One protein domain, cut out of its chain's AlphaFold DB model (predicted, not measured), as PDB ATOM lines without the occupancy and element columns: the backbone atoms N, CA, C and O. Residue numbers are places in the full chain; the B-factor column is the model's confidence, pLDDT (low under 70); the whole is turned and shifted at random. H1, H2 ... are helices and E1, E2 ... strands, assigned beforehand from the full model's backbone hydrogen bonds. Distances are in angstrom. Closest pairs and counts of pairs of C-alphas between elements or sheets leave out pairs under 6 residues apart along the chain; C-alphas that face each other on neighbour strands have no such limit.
ATOM      1  N   GLU A 137      28.354  58.474  -5.130       97.94
ATOM      2  CA  GLU A 137      28.963  59.276  -4.060       97.94
ATOM      3  C   GLU A 137      29.190  58.431  -2.806       97.94
ATOM      4  O   GLU A 137      30.187  58.619  -2.118       97.94
ATOM      5  N   GLU A 138      28.298  57.475  -2.532       97.94
ATOM      6  CA  GLU A 138      28.444  56.545  -1.412       97.94
ATOM      7  C   GLU A 138      29.605  55.575  -1.643       97.94
ATOM      8  O   GLU A 138      30.462  55.407  -0.776       97.94
ATOM      9  N   VAL A 139      29.688  55.005  -2.849       98.31
ATOM     10  CA  VAL A 139      30.809  54.145  -3.254       98.31
ATOM     11  C   VAL A 139      32.136  54.898  -3.146       98.31
ATOM     12  O   VAL A 139      33.110  54.388  -2.591       98.31
ATOM     13  N   TRP A 140      32.170  56.130  -3.657       98.50
ATOM     14  CA  TRP A 140      33.330  57.005  -3.569       98.50
ATOM     15  C   TRP A 140      33.697  57.285  -2.113       98.50
ATOM     16  O   TRP A 140      34.846  57.094  -1.737       98.50
ATOM     17  N   ARG A 141      32.734  57.686  -1.276       97.94
ATOM     18  CA  ARG A 141      32.952  58.002   0.140       97.94
ATOM     19  C   ARG A 141      33.649  56.862   0.876       97.94
ATOM     20  O   ARG A 141      34.616  57.129   1.580       97.94
ATOM     21  N   VAL A 142      33.188  55.627   0.694       98.00
ATOM     22  CA  VAL A 142      33.760  54.453   1.369       98.00
ATOM     23  C   VAL A 142      35.130  54.110   0.794       98.00
ATOM     24  O   VAL A 142      36.118  54.070   1.519       98.00
ATOM     25  N   LEU A 143      35.228  53.906  -0.520       98.56
ATOM     26  CA  LEU A 143      36.448  53.361  -1.120       98.56
ATOM     27  C   LEU A 143      37.579  54.390  -1.224       98.56
ATOM     28  O   LEU A 143      38.738  54.070  -0.959       98.56
ATOM     29  N   HIS A 144      37.264  55.640  -1.563       98.19
ATOM     30  CA  HIS A 144      38.244  56.723  -1.499       98.19
ATOM     31  C   HIS A 144      38.562  57.094  -0.049       98.19
ATOM     32  O   HIS A 144      39.727  57.300   0.281       98.19
ATOM     33  N   GLY A 145      37.546  57.180   0.817       97.19
ATOM     34  CA  GLY A 145      37.718  57.610   2.205       97.19
ATOM     35  C   GLY A 145      38.565  56.651   3.036       97.19
ATOM     36  O   GLY A 145      39.431  57.117   3.773       97.19
ATOM     37  N   ASN A 146      38.359  55.341   2.875       96.56
ATOM     38  CA  ASN A 146      39.088  54.329   3.640       96.56
ATOM     39  C   ASN A 146      40.424  53.957   2.982       96.56
ATOM     40  O   ASN A 146      41.423  53.823   3.672       96.56
ATOM     41  N   PHE A 147      40.490  53.843   1.650       97.75
ATOM     42  CA  PHE A 147      41.681  53.288   0.980       97.75
ATOM     43  C   PHE A 147      42.429  54.273   0.071       97.75
ATOM     44  O   PHE A 147      43.427  53.908  -0.553       97.75
ATOM     45  N   GLY A 148      41.952  55.514  -0.067       97.56
ATOM     46  CA  GLY A 148      42.572  56.511  -0.945       97.56
ATOM     47  C   GLY A 148      42.544  56.128  -2.429       97.56
ATOM     48  O   GLY A 148      43.454  56.507  -3.175       97.56
ATOM     49  N   LEU A 149      41.542  55.351  -2.857       98.62
ATOM     50  CA  LEU A 149      41.382  54.960  -4.259       98.62
ATOM     51  C   LEU A 149      41.000  56.159  -5.131       98.62
ATOM     52  O   LEU A 149      40.215  57.013  -4.718       98.62
ATOM     53  N   ASP A 150      41.517  56.217  -6.354       98.69
ATOM     54  CA  ASP A 150      41.026  57.146  -7.374       98.69
ATOM     55  C   ASP A 150      39.812  56.586  -8.142       98.69
ATOM     56  O   ASP A 150      39.366  55.464  -7.912       98.69
ATOM     57  N   HIS A 151      39.237  57.359  -9.070       98.44
ATOM     58  CA  HIS A 151      38.036  56.924  -9.798       98.44
ATOM     59  C   HIS A 151      38.262  55.661 -10.650       98.44
ATOM     60  O   HIS A 151      37.324  54.881 -10.807       98.44
ATOM     61  N   HIS A 152      39.466  55.447 -11.194       98.69
ATOM     62  CA  HIS A 152      39.789  54.233 -11.954       98.69
ATOM     63  C   HIS A 152      39.834  53.030 -11.018       98.69
ATOM     64  O   HIS A 152      39.222  52.005 -11.307       98.69
ATOM     65  N   GLU A 153      40.505  53.184  -9.881       98.88
ATOM     66  CA  GLU A 153      40.655  52.146  -8.864       98.88
ATOM     67  C   GLU A 153      39.324  51.796  -8.190       98.88
ATOM     68  O   GLU A 153      39.042  50.618  -7.994       98.88
ATOM     69  N   VAL A 154      38.472  52.786  -7.904       98.81
ATOM     70  CA  VAL A 154      37.117  52.578  -7.365       98.81
ATOM     71  C   VAL A 154      36.281  51.727  -8.318       98.81
ATOM     72  O   VAL A 154      35.726  50.710  -7.911       98.81
ATOM     73  N   VAL A 155      36.198  52.121  -9.594       98.88
ATOM     74  CA  VAL A 155      35.406  51.381 -10.589       98.88
ATOM     75  C   VAL A 155      35.991  49.981 -10.808       98.88
ATOM     76  O   VAL A 155      35.231  49.025 -10.936       98.88
ATOM     77  N   ALA A 156      37.320  49.846 -10.822       98.88
ATOM     78  CA  ALA A 156      37.975  48.550 -10.954       98.88
ATOM     79  C   ALA A 156      37.691  47.640  -9.754       98.88
ATOM     80  O   ALA A 156      37.349  46.483  -9.965       98.88
ATOM     81  N   LEU A 157      37.776  48.136  -8.514       98.81
ATOM     82  CA  LEU A 157      37.559  47.318  -7.316       98.81
ATOM     83  C   LEU A 157      36.132  46.754  -7.248       98.81
ATOM     84  O   LEU A 157      35.970  45.596  -6.868       98.81
ATOM     85  N   LEU A 158      35.115  47.501  -7.706       98.69
ATOM     86  CA  LEU A 158      33.745  46.969  -7.842       98.69
ATOM     87  C   LEU A 158      33.643  45.812  -8.844       98.69
ATOM     88  O   LEU A 158      32.727  45.005  -8.746       98.69
ATOM     89  N   GLY A 159      34.614  45.654  -9.748       98.56
ATOM     90  CA  GLY A 159      34.740  44.466 -10.594       98.56
ATOM     91  C   GLY A 159      34.933  43.159  -9.813       98.56
ATOM     92  O   GLY A 159      34.801  42.089 -10.397       98.56
ATOM     93  N   ALA A 160      35.182  43.202  -8.496       98.62
ATOM     94  CA  ALA A 160      35.069  42.028  -7.627       98.62
ATOM     95  C   ALA A 160      33.679  41.368  -7.699       98.62
ATOM     96  O   ALA A 160      33.589  40.154  -7.535       98.62
ATOM     97  N   HIS A 161      32.625  42.129  -8.026       98.50
ATOM     98  CA  HIS A 161      31.280  41.613  -8.298       98.50
ATOM     99  C   HIS A 161      31.190  40.737  -9.561       98.50
ATOM    100  O   HIS A 161      30.128  40.205  -9.852       98.50
ATOM    101  N   SER A 162      32.279  40.483 -10.295       97.50
ATOM    102  CA  SER A 162      32.329  39.318 -11.195       97.50
ATOM    103  C   SER A 162      32.179  37.989 -10.430       97.50
ATOM    104  O   SER A 162      31.797  36.975 -11.006       97.50
ATOM    105  N   LEU A 163      32.448  37.974  -9.121       98.31
ATOM    106  CA  LEU A 163      32.285  36.806  -8.263       98.31
ATOM    107  C   LEU A 163      31.030  36.916  -7.386       98.31
ATOM    108  O   LEU A 163      30.847  37.884  -6.653       98.31
ATOM    109  N   GLY A 164      30.237  35.847  -7.376       96.62
ATOM    110  CA  GLY A 164      29.119  35.635  -6.465       96.62
ATOM    111  C   GLY A 164      27.830  36.358  -6.841       96.62
ATOM    112  O   GLY A 164      27.559  36.675  -8.003       96.62
ATOM    113  N   GLY A 165      27.025  36.587  -5.809       96.44
ATOM    114  CA  GLY A 165      25.677  37.121  -5.899       96.44
ATOM    115  C   GLY A 165      25.153  37.591  -4.558       96.44
ATOM    116  O   GLY A 165      25.835  37.507  -3.532       96.44
ATOM    117  N   ALA A 166      23.915  38.063  -4.574       95.50
ATOM    118  CA  ALA A 166      23.176  38.357  -3.366       95.50
ATOM    119  C   ALA A 166      22.309  37.172  -2.943       95.50
ATOM    120  O   ALA A 166      21.512  36.643  -3.720       95.50
ATOM    121  N   ASP A 167      22.417  36.823  -1.665       92.31
ATOM    122  CA  ASP A 167      21.496  35.911  -1.005       92.31
ATOM    123  C   ASP A 167      20.425  36.693  -0.233       92.31
ATOM    124  O   ASP A 167      20.715  37.674   0.470       92.31
ATOM    125  N   ARG A 168      19.182  36.216  -0.342       90.25
ATOM    126  CA  ARG A 168      18.002  36.825   0.279       90.25
ATOM    127  C   ARG A 168      18.055  36.814   1.798       90.25
ATOM    128  O   ARG A 168      17.619  37.779   2.418       90.25
ATOM    129  N   ALA A 169      18.537  35.729   2.396       88.44
ATOM    130  CA  ALA A 169      18.627  35.596   3.843       88.44
ATOM    131  C   ALA A 169      19.808  36.386   4.423       88.44
ATOM    132  O   ALA A 169      19.728  36.813   5.572       88.44
ATOM    133  N   ALA A 170      20.866  36.608   3.638       90.94
ATOM    134  CA  ALA A 170      22.011  37.412   4.049       90.94
ATOM    135  C   ALA A 170      21.779  38.921   3.861       90.94
ATOM    136  O   ALA A 170      21.909  39.693   4.802       90.94
ATOM    137  N   SER A 171      21.439  39.352   2.647       90.94
ATOM    138  CA  SER A 171      21.455  40.773   2.257       90.94
ATOM    139  C   SER A 171      20.073  41.375   2.004       90.94
ATOM    140  O   SER A 171      19.940  42.591   1.890       90.94
ATOM    141  N   GLY A 172      19.049  40.533   1.852       90.81
ATOM    142  CA  GLY A 172      17.739  40.942   1.354       90.81
ATOM    143  C   GLY A 172      17.666  41.106  -0.169       90.81
ATOM    144  O   GLY A 172      16.564  41.128  -0.700       90.81
ATOM    145  N   PHE A 173      18.775  41.148  -0.907       94.19
ATOM    146  CA  PHE A 173      18.766  41.136  -2.377       94.19
ATOM    147  C   PHE A 173      18.817  39.707  -2.927       94.19
ATOM    148  O   PHE A 173      19.004  38.753  -2.174       94.19
ATOM    149  N   ASN A 174      18.603  39.546  -4.232       94.00
ATOM    150  CA  ASN A 174      18.630  38.241  -4.893       94.00
ATOM    151  C   ASN A 174      19.414  38.278  -6.205       94.00
ATOM    152  O   ASN A 174      19.466  39.330  -6.842       94.00
ATOM    153  N   TYR A 175      19.858  37.096  -6.640       96.06
ATOM    154  CA  TYR A 175      20.558  36.801  -7.897       96.06
ATOM    155  C   TYR A 175      22.063  37.075  -7.894       96.06
ATOM    156  O   TYR A 175      22.587  37.848  -7.094       96.06
ATOM    157  N   ASP A 176      22.742  36.433  -8.840       96.94
ATOM    158  CA  ASP A 176      24.164  36.623  -9.104       96.94
ATOM    159  C   ASP A 176      24.401  37.848  -9.993       96.94
ATOM    160  O   ASP A 176      23.542  38.234 -10.788       96.94
ATOM    161  N   TRP A 177      25.580  38.465  -9.902       97.38
ATOM    162  CA  TRP A 177      25.956  39.574 -10.795       97.38
ATOM    163  C   TRP A 177      26.236  39.110 -12.236       97.38
ATOM    164  O   TRP A 177      26.163  39.892 -13.195       97.38
ATOM    165  N   GLN A 178      26.545  37.823 -12.411       94.75
ATOM    166  CA  GLN A 178      26.732  37.179 -13.708       94.75
ATOM    167  C   GLN A 178      26.405  35.683 -13.666       94.75
ATOM    168  O   GLN A 178      26.350  35.093 -12.595       94.75
ATOM    169  N   GLU A 179      26.186  35.074 -14.838       93.06
ATOM    170  CA  GLU A 179      25.811  33.652 -14.959       93.06
ATOM    171  C   GLU A 179      26.888  32.717 -14.387       93.06
ATOM    172  O   GLU A 179      26.575  31.820 -13.609       93.06
ATOM    173  N   ASP A 180      28.159  32.959 -14.720       93.81
ATOM    174  CA  ASP A 180      29.292  32.202 -14.189       93.81
ATOM    175  C   ASP A 180      29.870  32.898 -12.943       93.81
ATOM    176  O   ASP A 180      30.965  33.463 -12.963       93.81
ATOM    177  N   SER A 181      29.136  32.856 -11.827       95.44
ATOM    178  CA  SER A 181      29.463  33.570 -10.577       95.44
ATOM    179  C   SER A 181      30.728  33.085  -9.848       95.44
ATOM    180  O   SER A 181      31.122  33.638  -8.822       95.44
ATOM    181  N   LEU A 182      31.419  32.076 -10.382       97.56
ATOM    182  CA  LEU A 182      32.719  31.609  -9.891       97.56
ATOM    183  C   LEU A 182      33.894  32.046 -10.781       97.56
ATOM    184  O   LEU A 182      35.032  31.671 -10.493       97.56
ATOM    185  N   VAL A 183      33.644  32.796 -11.856       97.19
ATOM    186  CA  VAL A 183      34.673  33.279 -12.786       97.19
ATOM    187  C   VAL A 183      34.999  34.735 -12.477       97.19
ATOM    188  O   VAL A 183      34.131  35.597 -12.501       97.19
ATOM    189  N   PHE A 184      36.270  35.023 -12.206       97.94
ATOM    190  CA  PHE A 184      36.744  36.395 -12.048       97.94
ATOM    191  C   PHE A 184      37.287  36.899 -13.381       97.94
ATOM    192  O   PHE A 184      38.413  36.579 -13.748       97.94
ATOM    193  N   ASP A 185      36.476  37.669 -14.101       96.44
ATOM    194  CA  ASP A 185      36.816  38.292 -15.379       96.44
ATOM    195  C   ASP A 185      36.132  39.672 -15.516       96.44
ATOM    196  O   ASP A 185      35.720  40.272 -14.524       96.44
ATOM    197  N   ASN A 186      36.016  40.209 -16.736       97.44
ATOM    198  CA  ASN A 186      35.349  41.490 -16.991       97.44
ATOM    199  C   ASN A 186      33.881  41.367 -17.453       97.44
ATOM    200  O   ASN A 186      33.329  42.329 -18.004       97.44
ATOM    201  N   GLN A 187      33.240  40.208 -17.267       97.31
ATOM    202  CA  GLN A 187      31.862  39.988 -17.697       97.31
ATOM    203  C   GLN A 187      30.853  40.822 -16.884       97.31
ATOM    204  O   GLN A 187      29.882  41.298 -17.474       97.31
ATOM    205  N   TYR A 188      31.147  41.172 -15.626       98.19
ATOM    206  CA  TYR A 188      30.415  42.180 -14.839       98.19
ATOM    207  C   TYR A 188      30.236  43.514 -15.595       98.19
ATOM    208  O   TYR A 188      29.113  43.994 -15.789       98.19
ATOM    209  N   PHE A 189      31.321  44.088 -16.134       98.75
ATOM    210  CA  PHE A 189      31.252  45.352 -16.881       98.75
ATOM    211  C   PHE A 189      30.521  45.197 -18.219       98.75
ATOM    212  O   PHE A 189      29.744  46.069 -18.619       98.75
ATOM    213  N   LYS A 190      30.719  44.069 -18.914       98.19
ATOM    214  CA  LYS A 190      29.972  43.756 -20.145       98.19
ATOM    215  C   LYS A 190      28.472  43.640 -19.864       98.19
ATOM    216  O   LYS A 190      27.667  44.138 -20.658       98.19
ATOM    217  N   ASN A 191      28.093  43.035 -18.739       97.31
ATOM    218  CA  ASN A 191      26.706  42.888 -18.312       97.31
ATOM    219  C   ASN A 191      26.068  44.251 -18.048       97.31
ATOM    220  O   ASN A 191      25.009  44.525 -18.614       97.31
ATOM    221  N   LEU A 192      26.729  45.129 -17.278       97.81
ATOM    222  CA  LEU A 192      26.280  46.509 -17.028       97.81
ATOM    223  C   LEU A 192      25.892  47.238 -18.328       97.81
ATOM    224  O   LEU A 192      24.846  47.883 -18.404       97.81
ATOM    225  N   ILE A 193      26.714  47.105 -19.372       97.75
ATOM    226  CA  ILE A 193      26.533  47.809 -20.650       97.75
ATOM    227  C   ILE A 193      25.435  47.184 -21.519       97.75
ATOM    228  O   ILE A 193      24.665  47.896 -22.173       97.75
ATOM    229  N   THR A 194      25.409  45.854 -21.612       95.81
ATOM    230  CA  THR A 194      24.682  45.156 -22.686       95.81
ATOM    231  C   THR A 194      23.293  44.683 -22.275       95.81
ATOM    232  O   THR A 194      22.379  44.653 -23.115       95.81
ATOM    233  N   LEU A 195      23.097  44.362 -20.996       96.25
ATOM    234  CA  LEU A 195      21.867  43.747 -20.525       96.25
ATOM    235  C   LEU A 195      20.713  44.760 -20.380       96.25
ATOM    236  O   LEU A 195      20.915  45.961 -20.171       96.25
ATOM    237  N   PRO A 196      19.461  44.343 -20.631       95.06
ATOM    238  CA  PRO A 196      18.290  45.202 -20.478       95.06
ATOM    239  C   PRO A 196      17.758  45.210 -19.033       95.06
ATOM    240  O   PRO A 196      16.694  44.656 -18.782       95.06
ATOM    241  N   TYR A 197      18.432  45.917 -18.121       96.31
ATOM    242  CA  TYR A 197      18.003  46.013 -16.717       96.31
ATOM    243  C   TYR A 197      16.661  46.714 -16.507       96.31
ATOM    244  O   TYR A 197      16.457  47.816 -17.020       96.31
ATOM    245  N   GLN A 198      15.790  46.119 -15.696       94.88
ATOM    246  CA  GLN A 198      14.600  46.732 -15.100       94.88
ATOM    247  C   GLN A 198      14.798  46.944 -13.599       94.88
ATOM    248  O   GLN A 198      15.686  46.334 -13.022       94.88
ATOM    249  N   VAL A 199      13.981  47.793 -12.978       94.44
ATOM    250  CA  VAL A 199      13.945  47.906 -11.512       94.44
ATOM    251  C   VAL A 199      12.915  46.934 -10.961       94.44
ATOM    252  O   VAL A 199      11.787  46.892 -11.452       94.44
ATOM    253  N   GLU A 200      13.301  46.204  -9.928       92.94
ATOM    254  CA  GLU A 200      12.481  45.249  -9.195       92.94
ATOM    255  C   GLU A 200      12.523  45.593  -7.707       92.94
ATOM    256  O   GLU A 200      13.586  45.922  -7.184       92.94
ATOM    257  N   ASP A 201      11.371  45.546  -7.040       91.19
ATOM    258  CA  ASP A 201      11.302  45.598  -5.581       91.19
ATOM    259  C   ASP A 201      11.175  44.183  -5.043       91.19
ATOM    260  O   ASP A 201      10.139  43.537  -5.196       91.19
ATOM    261  N   VAL A 202      12.230  43.702  -4.401       89.38
ATOM    262  CA  VAL A 202      12.246  42.346  -3.864       89.38
ATOM    263  C   VAL A 202      11.773  42.304  -2.407       89.38
ATOM    264  O   VAL A 202      11.731  41.235  -1.806       89.38
ATOM    265  N   SER A 203      11.397  43.425  -1.786       84.25
ATOM    266  CA  SER A 203      11.029  43.467  -0.357       84.25
ATOM    267  C   SER A 203       9.858  42.552   0.022       84.25
ATOM    268  O   SER A 203       9.801  42.092   1.157       84.25
ATOM    269  N   THR A 204       8.964  42.224  -0.916       78.94
ATOM    270  CA  THR A 204       7.783  41.378  -0.665       78.94
ATOM    271  C   THR A 204       8.014  39.882  -0.873       78.94
ATOM    272  O   THR A 204       7.141  39.076  -0.539       78.94
ATOM    273  N   GLU A 205       9.167  39.487  -1.415       81.00
ATOM    274  CA  GLU A 205       9.451  38.086  -1.729       81.00
ATOM    275  C   GLU A 205       9.762  37.254  -0.466       81.00
ATOM    276  O   GLU A 205      10.486  37.723   0.422       81.00
ATOM    277  N   PRO A 206       9.267  36.005  -0.353       78.31
ATOM    278  CA  PRO A 206       9.542  35.153   0.802       78.31
ATOM    279  C   PRO A 206      11.045  34.927   1.043       78.31
ATOM    280  O   PRO A 206      11.808  34.696   0.108       78.31
ATOM    281  N   ILE A 207      11.458  34.900   2.312       80.44
ATOM    282  CA  ILE A 207      12.829  34.560   2.726       80.44
ATOM    283  C   ILE A 207      12.794  33.168   3.353       80.44
ATOM    284  O   ILE A 207      12.110  32.948   4.354       80.44
ATOM    285  N   ASN A 208      13.494  32.199   2.755       81.00
ATOM    286  CA  ASN A 208      13.526  30.801   3.218       81.00
ATOM    287  C   ASN A 208      12.126  30.197   3.461       81.00
ATOM    288  O   ASN A 208      11.898  29.468   4.426       81.00
ATOM    289  N   GLY A 209      11.159  30.534   2.599       78.31
ATOM    290  CA  GLY A 209       9.769  30.076   2.701       78.31
ATOM    291  C   GLY A 209       8.929  30.776   3.777       78.31
ATOM    292  O   GLY A 209       7.739  30.483   3.896       78.31
ATOM    293  N   SER A 210       9.511  31.711   4.531       79.56
ATOM    294  CA  SER A 210       8.780  32.588   5.444       79.56
ATOM    295  C   SER A 210       8.279  33.825   4.690       79.56
ATOM    296  O   SER A 210       9.033  34.378   3.886       79.56
ATOM    297  N   PRO A 211       7.030  34.278   4.914       78.31
ATOM    298  CA  PRO A 211       6.526  35.503   4.298       78.31
ATOM    299  C   PRO A 211       7.426  36.696   4.624       78.31
ATOM    300  O   PRO A 211       7.902  36.809   5.756       78.31
ATOM    301  N   ALA A 212       7.618  37.591   3.655       73.00
ATOM    302  CA  ALA A 212       8.282  38.859   3.913       73.00
ATOM    303  C   ALA A 212       7.538  39.648   5.013       73.00
ATOM    304  O   ALA A 212       6.300  39.614   5.057       73.00
ATOM    305  N   PRO A 213       8.250  40.357   5.909       73.44
ATOM    306  CA  PRO A 213       7.607  41.229   6.884       73.44
ATOM    307  C   PRO A 213       6.755  42.294   6.178       73.44
ATOM    308  O   PRO A 213       7.218  42.931   5.233       73.44
ATOM    309  N   LEU A 214       5.522  42.491   6.661       65.06
ATOM    310  CA  LEU A 214       4.502  43.352   6.036       65.06
ATOM    311  C   LEU A 214       4.914  44.831   5.899       65.06
ATOM    312  O   LEU A 214       4.370  45.509   5.035       65.06
ATOM    313  N   ASP A 215       5.875  45.292   6.705       68.25
ATOM    314  CA  ASP A 215       6.370  46.678   6.741       68.25
ATOM    315  C   ASP A 215       7.886  46.755   6.459       68.25
ATOM    316  O   ASP A 215       8.597  47.587   7.025       68.25
ATOM    317  N   SER A 216       8.413  45.848   5.630       69.12
ATOM    318  CA  SER A 216       9.828  45.904   5.239       69.12
ATOM    319  C   SER A 216      10.097  47.157   4.400       69.12
ATOM    320  O   SER A 216       9.289  47.473   3.523       69.12
ATOM    321  N   PRO A 217      11.218  47.871   4.619       76.50
ATOM    322  CA  PRO A 217      11.629  48.922   3.698       76.50
ATOM    323  C   PRO A 217      11.791  48.336   2.290       76.50
ATOM    324  O   PRO A 217      12.191  47.180   2.133       76.50
ATOM    325  N   HIS A 218      11.470  49.136   1.272       83.31
ATOM    326  CA  HIS A 218      11.621  48.719  -0.118       83.31
ATOM    327  C   HIS A 218      13.072  48.313  -0.408       83.31
ATOM    328  O   HIS A 218      14.012  48.988   0.016       83.31
ATOM    329  N   LEU A 219      13.236  47.220  -1.156       86.00
ATOM    330  CA  LEU A 219      14.534  46.679  -1.555       86.00
ATOM    331  C   LEU A 219      14.592  46.696  -3.074       86.00
ATOM    332  O   LEU A 219      14.292  45.706  -3.741       86.00
ATOM    333  N   TYR A 220      14.927  47.863  -3.619       92.25
ATOM    334  CA  TYR A 220      15.044  48.031  -5.058       92.25
ATOM    335  C   TYR A 220      16.393  47.516  -5.553       92.25
ATOM    336  O   TYR A 220      17.446  47.944  -5.083       92.25
ATOM    337  N   GLN A 221      16.344  46.647  -6.556       94.75
ATOM    338  CA  GLN A 221      17.498  46.189  -7.318       94.75
ATOM    339  C   GLN A 221      17.235  46.302  -8.815       94.75
ATOM    340  O   GLN A 221      16.091  46.407  -9.263       94.75
ATOM    341  N   PHE A 222      18.305  46.279  -9.600       96.75
ATOM    342  CA  PHE A 222      18.214  46.197 -11.046       96.75
ATOM    343  C   PHE A 222      18.397  44.749 -11.483       96.75
ATOM    344  O   PHE A 222      19.397  44.127 -11.136       96.75
ATOM    345  N   THR A 223      17.454  44.217 -12.257       96.44
ATOM    346  CA  THR A 223      17.489  42.825 -12.724       96.44
ATOM    347  C   THR A 223      17.384  42.720 -14.231       96.44
ATOM    348  O   THR A 223      16.793  43.577 -14.894       96.44
ATOM    349  N   SER A 224      18.028  41.708 -14.803       96.50
ATOM    350  CA  SER A 224      17.936  41.415 -16.229       96.50
ATOM    351  C   SER A 224      18.048  39.919 -16.505       96.50
ATOM    352  O   SER A 224      18.957  39.278 -15.974       96.50
ATOM    353  N   PRO A 225      17.263  39.382 -17.459       94.62
ATOM    354  CA  PRO A 225      17.416  38.002 -17.879       94.62
ATOM    355  C   PRO A 225      18.742  37.810 -18.610       94.62
ATOM    356  O   PRO A 225      19.172  38.672 -19.394       94.62
ATOM    357  N   VAL A 226      19.351  36.643 -18.426       90.44
ATOM    358  CA  VAL A 226      20.572  36.257 -19.136       90.44
ATOM    359  C   VAL A 226      20.250  35.946 -20.612       90.44
ATOM    360  O   VAL A 226      19.265  35.253 -20.900       90.44
ATOM    361  N   PRO A 227      21.047  36.417 -21.599       84.31
ATOM    362  CA  PRO A 227      20.713  36.287 -23.022       84.31
ATOM    363  C   PRO A 227      20.519  34.844 -23.508       84.31
ATOM    364  O   PRO A 227      19.632  34.585 -24.327       84.31
ATOM    365  N   HIS A 228      21.344  33.918 -23.012       83.44
ATOM    366  CA  HIS A 228      21.357  32.510 -23.425       83.44
ATOM    367  C   HIS A 228      20.507  31.606 -22.528       83.44
ATOM    368  O   HIS A 228      20.185  30.485 -22.922       83.44
ATOM    369  N   ASN A 229      20.064  32.119 -21.380       84.25
ATOM    370  CA  ASN A 229      19.250  31.397 -20.422       84.25
ATOM    371  C   ASN A 229      18.239  32.343 -19.761       84.25
ATOM    372  O   ASN A 229      18.448  32.852 -18.669       84.25
ATOM    373  N   LYS A 230      17.095  32.550 -20.419       82.56
ATOM    374  CA  LYS A 230      16.047  33.472 -19.939       82.56
ATOM    375  C   LYS A 230      15.334  33.022 -18.657       82.56
ATOM    376  O   LYS A 230      14.426  33.716 -18.219       82.56
ATOM    377  N   SER A 231      15.662  31.846 -18.121       83.94
ATOM    378  CA  SER A 231      15.209  31.424 -16.789       83.94
ATOM    379  C   SER A 231      16.152  31.857 -15.667       83.94
ATOM    380  O   SER A 231      15.801  31.675 -14.507       83.94
ATOM    381  N   LEU A 232      17.317  32.412 -16.005       90.56
ATOM    382  CA  LEU A 232      18.233  33.035 -15.060       90.56
ATOM    383  C   LEU A 232      18.123  34.554 -15.164       90.56
ATOM    384  O   LEU A 232      18.069  35.112 -16.264       90.56
ATOM    385  N   GLU A 233      18.117  35.195 -14.005       94.62
ATOM    386  CA  GLU A 233      18.192  36.642 -13.831       94.62
ATOM    387  C   GLU A 233      19.548  36.971 -13.205       94.62
ATOM    388  O   GLU A 233      20.068  36.188 -12.409       94.62
ATOM    389  N   VAL A 234      20.109  38.121 -13.574       96.69
ATOM    390  CA  VAL A 234      21.274  38.706 -12.903       96.69
ATOM    391  C   VAL A 234      20.904  40.019 -12.233       96.69
ATOM    392  O   VAL A 234      19.969  40.703 -12.655       96.69
ATOM    393  N   LEU A 235      21.673  40.366 -11.211       96.88
ATOM    394  CA  LEU A 235      21.513  41.523 -10.342       96.88
ATOM    395  C   LEU A 235      22.534  42.620 -10.664       96.88
ATOM    396  O   LEU A 235      23.690  42.345 -10.972       96.88
ATOM    397  N   MET A 236      22.109  43.870 -10.495       97.94
ATOM    398  CA  MET A 236      22.964  45.017 -10.195       97.94
ATOM    399  C   MET A 236      22.331  45.827  -9.055       97.94
ATOM    400  O   MET A 236      21.127  46.101  -9.065       97.94
ATOM    401  N   LEU A 237      23.131  46.232  -8.073       97.69
ATOM    402  CA  LEU A 237      22.706  47.144  -7.012       97.69
ATOM    403  C   LEU A 237      22.639  48.588  -7.533       97.69
ATOM    404  O   LEU A 237      23.105  48.905  -8.633       97.69
ATOM    405  N   ASN A 238      22.092  49.499  -6.722       96.94
ATOM    406  CA  ASN A 238      22.129  50.929  -7.038       96.94
ATOM    407  C   ASN A 238      23.577  51.405  -7.224       96.94
ATOM    408  O   ASN A 238      23.885  52.117  -8.177       96.94
ATOM    409  N   THR A 239      24.482  50.953  -6.363       97.69
ATOM    410  CA  THR A 239      25.909  51.280  -6.425       97.69
ATOM    411  C   THR A 239      26.571  50.797  -7.721       97.69
ATOM    412  O   THR A 239      27.327  51.555  -8.330       97.69
ATOM    413  N   ASP A 240      26.224  49.599  -8.206       98.50
ATOM    414  CA  ASP A 240      26.718  49.057  -9.481       98.50
ATOM    415  C   ASP A 240      26.204  49.869 -10.677       98.50
ATOM    416  O   ASP A 240      26.967  50.320 -11.536       98.50
ATOM    417  N   MET A 241      24.890  50.114 -10.729       98.00
ATOM    418  CA  MET A 241      24.284  50.862 -11.830       98.00
ATOM    419  C   MET A 241      24.757  52.316 -11.878       98.00
ATOM    420  O   MET A 241      24.820  52.900 -12.967       98.00
ATOM    421  N   ALA A 242      25.136  52.889 -10.732       97.94
ATOM    422  CA  ALA A 242      25.691  54.233 -10.634       97.94
ATOM    423  C   ALA A 242      27.077  54.374 -11.280       97.94
ATOM    424  O   ALA A 242      27.462  55.487 -11.642       97.94
ATOM    425  N   LEU A 243      27.795  53.268 -11.518       98.44
ATOM    426  CA  LEU A 243      29.040  53.294 -12.290       98.44
ATOM    427  C   LEU A 243      28.794  53.673 -13.757       98.44
ATOM    428  O   LEU A 243      29.622  54.348 -14.374       98.44
ATOM    429  N   LEU A 244      27.664  53.237 -14.323       98.19
ATOM    430  CA  LEU A 244      27.333  53.418 -15.738       98.19
ATOM    431  C   LEU A 244      26.345  54.564 -15.976       98.19
ATOM    432  O   LEU A 244      26.459  55.287 -16.969       98.19
ATOM    433  N   LYS A 245      25.351  54.737 -15.104       97.06
ATOM    434  CA  LYS A 245      24.257  55.703 -15.271       97.06
ATOM    435  C   LYS A 245      24.287  56.747 -14.163       97.06
ATOM    436  O   LYS A 245      24.497  56.402 -13.011       97.06
ATOM    437  N   ASP A 246      24.037  58.019 -14.501       95.38
ATOM    438  CA  ASP A 246      23.886  59.122 -13.530       95.38
ATOM    439  C   ASP A 246      22.548  58.964 -12.796       95.38
ATOM    440  O   ASP A 246      21.566  59.677 -13.053       95.38
ATOM    441  N   ILE A 247      22.507  57.946 -11.940       94.69
ATOM    442  CA  ILE A 247      21.451  57.704 -10.976       94.69
ATOM    443  C   ILE A 247      21.839  58.326  -9.637       94.69
ATOM    444  O   ILE A 247      23.014  58.412  -9.288       94.69
ATOM    445  N   ARG A 248      20.834  58.799  -8.908       95.19
ATOM    446  CA  ARG A 248      20.969  59.420  -7.594       95.19
ATOM    447  C   ARG A 248      20.008  58.767  -6.631       95.19
ATOM    448  O   ARG A 248      18.804  58.749  -6.910       95.19
ATOM    449  N   SER A 249      20.535  58.256  -5.532       95.31
ATOM    450  CA  SER A 249      19.739  57.580  -4.516       95.31
ATOM    451  C   SER A 249      19.024  58.602  -3.644       95.31
ATOM    452  O   SER A 249      19.599  59.610  -3.235       95.31
ATOM    453  N   LEU A 250      17.739  58.367  -3.393       94.69
ATOM    454  CA  LEU A 250      16.946  59.210  -2.513       94.69
ATOM    455  C   LEU A 250      17.184  58.825  -1.062       94.69
ATOM    456  O   LEU A 250      17.217  57.639  -0.720       94.69
ATOM    457  N   LYS A 251      17.270  59.851  -0.225       93.94
ATOM    458  CA  LYS A 251      17.335  59.722   1.221       93.94
ATOM    459  C   LYS A 251      16.058  60.245   1.868       93.94
ATOM    460  O   LYS A 251      15.384  61.095   1.278       93.94
ATOM    461  N   ASP A 252      15.719  59.702   3.026       92.81
ATOM    462  CA  ASP A 252      14.625  60.190   3.861       92.81
ATOM    463  C   ASP A 252      15.061  61.376   4.746       92.81
ATOM    464  O   ASP A 252      16.155  61.927   4.594       92.81
ATOM    465  N   ASP A 253      14.170  61.802   5.646       93.44
ATOM    466  CA  ASP A 253      14.405  62.934   6.549       93.44
ATOM    467  C   ASP A 253      15.501  62.650   7.600       93.44
ATOM    468  O   ASP A 253      16.043  63.597   8.174       93.44
ATOM    469  N   ASP A 254      15.860  61.378   7.811       92.94
ATOM    470  CA  ASP A 254      16.923  60.927   8.716       92.94
ATOM    471  C   ASP A 254      18.262  60.699   7.974       92.94
ATOM    472  O   ASP A 254      19.216  60.169   8.546       92.94
ATOM    473  N   ASP A 255      18.358  61.133   6.709       92.12
ATOM    474  CA  ASP A 255      19.518  60.959   5.818       92.12
ATOM    475  C   ASP A 255      19.839  59.482   5.483       92.12
ATOM    476  O   ASP A 255      20.932  59.166   4.992       92.12
ATOM    477  N   ALA A 256      18.873  58.573   5.673       91.50
ATOM    478  CA  ALA A 256      18.997  57.161   5.325       91.50
ATOM    479  C   ALA A 256      18.549  56.895   3.880       91.50
ATOM    480  O   ALA A 256      17.571  57.460   3.389       91.50
ATOM    481  N   PHE A 257      19.265  56.020   3.165       93.94
ATOM    482  CA  PHE A 257      18.915  55.668   1.787       93.94
ATOM    483  C   PHE A 257      17.622  54.848   1.727       93.94
ATOM    484  O   PHE A 257      17.512  53.785   2.331       93.94
ATOM    485  N   THR A 258      16.682  55.296   0.898       91.81
ATOM    486  CA  THR A 258      15.358  54.666   0.742       91.81
ATOM    487  C   THR A 258      15.340  53.501  -0.254       91.81
ATOM    488  O   THR A 258      14.295  52.898  -0.479       91.81
ATOM    489  N   GLY A 259      16.459  53.245  -0.942       90.56
ATOM    490  CA  GLY A 259      16.547  52.319  -2.076       90.56
ATOM    491  C   GLY A 259      16.026  52.895  -3.398       90.56
ATOM    492  O   GLY A 259      16.474  52.475  -4.464       90.56
ATOM    493  N   VAL A 260      15.142  53.897  -3.368       92.56
ATOM    494  CA  VAL A 260      14.623  54.542  -4.583       92.56
ATOM    495  C   VAL A 260      15.719  55.362  -5.251       92.56
ATOM    496  O   VAL A 260      16.350  56.214  -4.622       92.56
ATOM    497  N   THR A 261      15.887  55.190  -6.560       93.50
ATOM    498  CA  THR A 261      16.813  56.002  -7.355       93.50
ATOM    499  C   THR A 261      16.072  56.974  -8.258       93.50
ATOM    500  O   THR A 261      14.915  56.788  -8.636       93.50
ATOM    501  N   THR A 262      16.743  58.057  -8.625       94.00
ATOM    502  CA  THR A 262      16.319  58.962  -9.691       94.00
ATOM    503  C   THR A 262      17.376  59.006 -10.769       94.00
ATOM    504  O   THR A 262      18.549  58.826 -10.481       94.00
ATOM    505  N   CYS A 263      16.998  59.297 -12.007       93.56
ATOM    506  CA  CYS A 263      17.969  59.562 -13.055       93.56
ATOM    507  C   CYS A 263      17.522  60.702 -13.962       93.56
ATOM    508  O   CYS A 263      16.326  60.983 -14.130       93.56
ATOM    509  N   LYS A 264      18.494  61.377 -14.577       90.75
ATOM    510  CA  LYS A 264      18.216  62.398 -15.590       90.75
ATOM    511  C   LYS A 264      18.002  61.738 -16.945       90.75
ATOM    512  O   LYS A 264      18.863  61.019 -17.428       90.75
ATOM    513  N   MET A 265      16.874  62.041 -17.580       87.50
ATOM    514  CA  MET A 265      16.577  61.697 -18.972       87.50
ATOM    515  C   MET A 265      16.540  63.000 -19.778       87.50
ATOM    516  O   MET A 265      15.533  63.724 -19.798       87.50
ATOM    517  N   GLY A 266      17.673  63.363 -20.382       83.38
ATOM    518  CA  GLY A 266      17.869  64.699 -20.946       83.38
ATOM    519  C   GLY A 266      17.878  65.765 -19.844       83.38
ATOM    520  O   GLY A 266      18.736  65.745 -18.968       83.38
ATOM    521  N   LYS A 267      16.918  66.705 -19.872       81.06
ATOM    522  CA  LYS A 267      16.814  67.801 -18.880       81.06
ATOM    523  C   LYS A 267      15.903  67.503 -17.682       81.06
ATOM    524  O   LYS A 267      15.758  68.360 -16.818       81.06
ATOM    525  N   LYS A 268      15.226  66.350 -17.647       85.19
ATOM    526  CA  LYS A 268      14.244  66.021 -16.599       85.19
ATOM    527  C   LYS A 268      14.773  64.897 -15.718       85.19
ATOM    528  O   LYS A 268      15.151  63.861 -16.253       85.19
ATOM    529  N   ALA A 269      14.744  65.087 -14.403       86.06
ATOM    530  CA  ALA A 269      14.952  64.005 -13.444       86.06
ATOM    531  C   ALA A 269      13.650  63.213 -13.256       86.06
ATOM    532  O   ALA A 269      12.559  63.793 -13.299       86.06
ATOM    533  N   ARG A 270      13.755  61.893 -13.095       90.00
ATOM    534  CA  ARG A 270      12.629  60.989 -12.826       90.00
ATOM    535  C   ARG A 270      13.055  59.919 -11.833       90.00
ATOM    536  O   ARG A 270      14.180  59.451 -11.934       90.00
ATOM    537  N   GLN A 271      12.158  59.542 -10.929       90.00
ATOM    538  CA  GLN A 271      12.322  58.349 -10.098       90.00
ATOM    539  C   GLN A 271      12.273  57.087 -10.962       90.00
ATOM    540  O   GLN A 271      11.574  57.071 -11.980       90.00
ATOM    541  N   LEU A 272      13.036  56.081 -10.545       87.12
ATOM    542  CA  LEU A 272      13.059  54.735 -11.087       87.12
ATOM    543  C   LEU A 272      12.440  53.801 -10.045       87.12
ATOM    544  O   LEU A 272      13.052  53.536  -9.015       87.12
ATOM    545  N   VAL A 273      11.209  53.358 -10.294       83.81
ATOM    546  CA  VAL A 273      10.452  52.460  -9.402       83.81
ATOM    547  C   VAL A 273       9.684  51.479 -10.276       83.81
ATOM    548  O   VAL A 273       8.908  51.915 -11.128       83.81
ATOM    549  N   GLU A 274       9.937  50.177 -10.102       78.25
ATOM    550  CA  GLU A 274       9.332  49.092 -10.903       78.25
ATOM    551  C   GLU A 274       9.371  49.369 -12.424       78.25
ATOM    552  O   GLU A 274       8.422  49.146 -13.188       78.25
ATOM    553  N   ASP A 275      10.472  49.971 -12.877       79.12
ATOM    554  CA  ASP A 275      10.572  50.562 -14.200       79.12
ATOM    555  C   ASP A 275      11.160  49.607 -15.237       79.12
ATOM    556  O   ASP A 275      12.179  48.954 -15.037       79.12
ATOM    557  N   LYS A 276      10.543  49.602 -16.423       81.81
ATOM    558  CA  LYS A 276      10.932  48.736 -17.546       81.81
ATOM    559  C   LYS A 276      12.310  49.093 -18.128       81.81
ATOM    560  O   LYS A 276      12.666  50.278 -18.153       81.81
ATOM    561  N   PRO A 277      12.988  48.155 -18.820       82.69
ATOM    562  CA  PRO A 277      14.346  48.380 -19.320       82.69
ATOM    563  C   PRO A 277      14.532  49.573 -20.254       82.69
ATOM    564  O   PRO A 277      15.532  50.291 -20.217       82.69
ATOM    565  N   ALA A 278      13.523  49.848 -21.083       74.88
ATOM    566  CA  ALA A 278      13.538  50.985 -21.999       74.88
ATOM    567  C   ALA A 278      13.595  52.352 -21.290       74.88
ATOM    568  O   ALA A 278      13.882  53.357 -21.944       74.88
ATOM    569  N   LYS A 279      13.272  52.423 -19.991       80.50
ATOM    570  CA  LYS A 279      13.389  53.640 -19.184       80.50
ATOM    571  C   LYS A 279      14.772  53.760 -18.552       80.50
ATOM    572  O   LYS A 279      15.377  54.811 -18.723       80.50
ATOM    573  N   VAL A 280      15.296  52.697 -17.940       86.06
ATOM    574  CA  VAL A 280      16.648  52.683 -17.345       86.06
ATOM    575  C   VAL A 280      17.707  53.068 -18.386       86.06
ATOM    576  O   VAL A 280      18.538  53.943 -18.154       86.06
ATOM    577  N   ARG A 281      17.599  52.549 -19.618       88.75
ATOM    578  CA  ARG A 281      18.515  52.899 -20.724       88.75
ATOM    579  C   ARG A 281      18.507  54.378 -21.136       88.75
ATOM    580  O   ARG A 281      19.452  54.817 -21.783       88.75
ATOM    581  N   LYS A 282      17.456  55.140 -20.811       91.44
ATOM    582  CA  LYS A 282      17.347  56.577 -21.140       91.44
ATOM    583  C   LYS A 282      18.004  57.483 -20.106       91.44
ATOM    584  O   LYS A 282      18.049  58.692 -20.336       91.44
ATOM    585  N   CYS A 283      18.446  56.930 -18.981       93.94
ATOM    586  CA  CYS A 283      19.248  57.668 -18.024       93.94
ATOM    587  C   CYS A 283      20.546  58.128 -18.697       93.94
ATOM    588  O   CYS A 283      21.161  57.373 -19.459       93.94
ATOM    589  N   ASN A 284      20.928  59.374 -18.425       95.62
ATOM    590  CA  ASN A 284      22.213  59.923 -18.828       95.62
ATOM    591  C   ASN A 284      23.344  59.051 -18.261       95.62
ATOM    592  O   ASN A 284      23.194  58.438 -17.201       95.62
ATOM    593  N   ASP A 285      24.468  59.013 -18.962       96.94
ATOM    594  CA  ASP A 285      25.639  58.266 -18.509       96.94
ATOM    595  C   ASP A 285      26.302  58.959 -17.311       96.94
ATOM    596  O   ASP A 285      26.314  60.192 -17.217       96.94
ATOM    597  N   ALA A 286      26.836  58.156 -16.392       97.31
ATOM    598  CA  ALA A 286      27.627  58.642 -15.268       97.31
ATOM    599  C   ALA A 286      28.985  59.188 -15.749       97.31
ATOM    600  O   ALA A 286      29.496  58.745 -16.783       97.31
ATOM    601  N   PRO A 287      29.642  60.081 -14.985       97.88
ATOM    602  CA  PRO A 287      31.020  60.495 -15.268       97.88
ATOM    603  C   PRO A 287      32.013  59.326 -15.365       97.88
ATOM    604  O   PRO A 287      32.989  59.414 -16.105       97.88
ATOM    605  N   THR A 288      31.750  58.229 -14.654       98.44
ATOM    606  CA  THR A 288      32.540  56.990 -14.655       98.44
ATOM    607  C   THR A 288      32.215  56.036 -15.801       98.44
ATOM    608  O   THR A 288      32.966  55.087 -16.014       98.44
ATOM    609  N   ALA A 289      31.158  56.280 -16.586       98.56
ATOM    610  CA  ALA A 289      30.758  55.387 -17.673       98.56
ATOM    611  C   ALA A 289      31.901  55.057 -18.656       98.56
ATOM    612  O   ALA A 289      32.039  53.885 -19.003       98.56
ATOM    613  N   PRO A 290      32.776  56.005 -19.070       98.75
ATOM    614  CA  PRO A 290      33.916  55.679 -19.928       98.75
ATOM    615  C   PRO A 290      34.859  54.615 -19.343       98.75
ATOM    616  O   PRO A 290      35.429  53.837 -20.104       98.75
ATOM    617  N   LEU A 291      35.001  54.547 -18.012       98.75
ATOM    618  CA  LEU A 291      35.804  53.525 -17.334       98.75
ATOM    619  C   LEU A 291      35.133  52.154 -17.400       98.75
ATOM    620  O   LEU A 291      35.797  51.172 -17.716       98.75
ATOM    621  N   VAL A 292      33.812  52.100 -17.201       98.81
ATOM    622  CA  VAL A 292      33.017  50.868 -17.357       98.81
ATOM    623  C   VAL A 292      33.176  50.299 -18.770       98.81
ATOM    624  O   VAL A 292      33.473  49.115 -18.925       98.81
ATOM    625  N   TYR A 293      33.061  51.141 -19.806       98.75
ATOM    626  CA  TYR A 293      33.318  50.728 -21.192       98.75
ATOM    627  C   TYR A 293      34.754  50.231 -21.385       98.75
ATOM    628  O   TYR A 293      34.958  49.171 -21.974       98.75
ATOM    629  N   LYS A 294      35.746  50.949 -20.848       98.75
ATOM    630  CA  LYS A 294      37.154  50.570 -20.986       98.75
ATOM    631  C   LYS A 294      37.461  49.215 -20.339       98.75
ATOM    632  O   LYS A 294      38.137  48.404 -20.966       98.75
ATOM    633  N   PHE A 295      36.949  48.941 -19.139       98.75
ATOM    634  CA  PHE A 295      37.139  47.647 -18.473       98.75
ATOM    635  C   PHE A 295      36.379  46.507 -19.155       98.75
ATOM    636  O   PHE A 295      36.877  45.383 -19.197       98.75
ATOM    637  N   ALA A 296      35.217  46.775 -19.759       98.62
ATOM    638  CA  ALA A 296      34.495  45.777 -20.551       98.62
ATOM    639  C   ALA A 296      35.232  45.382 -21.846       98.62
ATOM    640  O   ALA A 296      35.143  44.231 -22.284       98.62
ATOM    641  N   GLU A 297      35.948  46.324 -22.464       98.25
ATOM    642  CA  GLU A 297      36.693  46.112 -23.712       98.25
ATOM    643  C   GLU A 297      38.075  45.477 -23.497       98.25
ATOM    644  O   GLU A 297      38.555  44.756 -24.371       98.25
ATOM    645  N   ASP A 298      38.716  45.736 -22.355       97.50
ATOM    646  CA  ASP A 298      40.127  45.429 -22.118       97.50
ATOM    647  C   ASP A 298      40.329  44.699 -20.780       97.50
ATOM    648  O   ASP A 298      40.405  45.313 -19.712       97.50
ATOM    649  N   LEU A 299      40.398  43.365 -20.852       95.19
ATOM    650  CA  LEU A 299      40.560  42.493 -19.685       95.19
ATOM    651  C   LEU A 299      41.911  42.700 -18.987       95.19
ATOM    652  O   LEU A 299      41.971  42.662 -17.761       95.19
ATOM    653  N   GLU A 300      42.987  42.932 -19.743       95.25
ATOM    654  CA  GLU A 300      44.311  43.151 -19.154       95.25
ATOM    655  C   GLU A 300      44.342  44.467 -18.377       95.25
ATOM    656  O   GLU A 300      44.778  44.487 -17.227       95.25
TER     657      GLU A 300
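AT A GLANCE: This is residues 137 to 300 of the 366 residues of the protein "PEROXIDASE_4 domain-containing protein" of Arcella intermedia (UniProt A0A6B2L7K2). The short helix H5 is the core of this domain, with two small three-stranded sheets, E1 E2 E3 and E4 E5 E6, on one side of it and a cluster of crossed helices, H2, H4 and H7 with H1 added onto H2, on the other. The long loop of residues 202 to 219 runs well away from this core, its C-alphas 12 to 26 A from the mean of all C-alphas. The printed part has 164 residues, with seven named helices and six named strands in the order H1 H2 H3 H4 E1 E2 E3 H5 E4 E5 E6 H6 H7; the class is mixed, helices and strands, and both sheets are antiparallel in the order of their names. The whole is compact, with a radius of gyration of the C-alphas of 15.7 A, and its outline is rounded, spanning 45 by 37 by 35 A.

HOW THE PARTS SIT: H1, residues 137 to 147, touches H2, residues 151 to 162, about perpendicular at 82 degrees; the closest C-alphas are those of Leu 143 and Val 154, 6.3 A apart, and H2 touches H1 with residues 151 to 154 alone. H3, residues 168 to 171, is apart from H2 and touches no helix. Outside the named strands, residues 165 to 166, before H3 in the chain, form a short antiparallel pairing with residues 175 to 176, after it. H4, residues 187 to 194, touches residues 159 to 162 of H2, about perpendicular at 76 degrees, with the C-alphas of Ser 162 and Tyr 188 closest at 5.0 A. E1, residues 198 to 201, E2, residues 220 to 225, and E3, residues 233 to 236, form a meander, each strand the antiparallel neighbour of the one before. N 200 and O 221 are 2.9 A apart, and N 236 and O 222 2.8 A, within hydrogen-bond range. H4 only grazes this sheet with residues 188 to 192. H5, residues 238 to 244, touches H4, with the C-alphas of Leu 192 and Met 241 closest at 7.1 A; their tilt of 71 degrees is only just about perpendicular. A second meander holds E4, residues 247 to 251, E5, residues 257 to 265, and E6, residues 268 to 272. N 248 and O 262 are 2.8 A apart, as are N 263 and O 270, within hydrogen-bond range. H5 is on this sheet at a height over the sheet of 8.6 A, over E4 and along the strands, at 14 degrees to E4 on the local plane. H5 is also on the sheet E1 E2 E3; the C-alphas of Gln 221 in E2 and Asn 238 in H5 are the closest of these two elements, 6.6 A apart. E5 bends by 56 degrees at residue 260. H6, residues 277 to 280, only grazes both sheets. H7, residues 289 to 297, touches H4 at a steep tilt of 59 degrees, opposite ways, with the C-alphas of Phe 189 and Ala 296 closest at 4.9 A. H7 also touches H5, the C-alphas of Leu 244 and Ala 289 being closest at 4.4 A. In H1, H4 and H7 every O i to N i+4 pair is within hydrogen-bond range; H2 has 4 of 8, H5 has 1 of 3 beside 3 of 4 O i to N i+3 pairs, and H3 and H6 are too short for an O i to N i+4 pair.

IN THESE COORDINATES: H1 begins at C-alpha 137, (28.963, 59.276, -4.060), and is 14.9 A long. H2 measures 18.6 A, H4 10.2 A, H5 10.4 A and H7 12.6 A. E2 is 16.4 A long, E4 13.0 A, E5 21.7 A and E6 12.6 A. H5 begins at C-alpha 238, (22.129, 50.929, -7.038), and H7 ends at C-alpha 297, (36.693, 46.112, -23.712).

THE WHOLE: The two C-alphas farthest apart are those of Leu 214 and Glu 300, 47.1 A. The printed part has no cut. The links H3 to H4 and E1 to E2 are long. The mean pLDDT of the printed part is 92.4, and residues 214 to 216 are under 70.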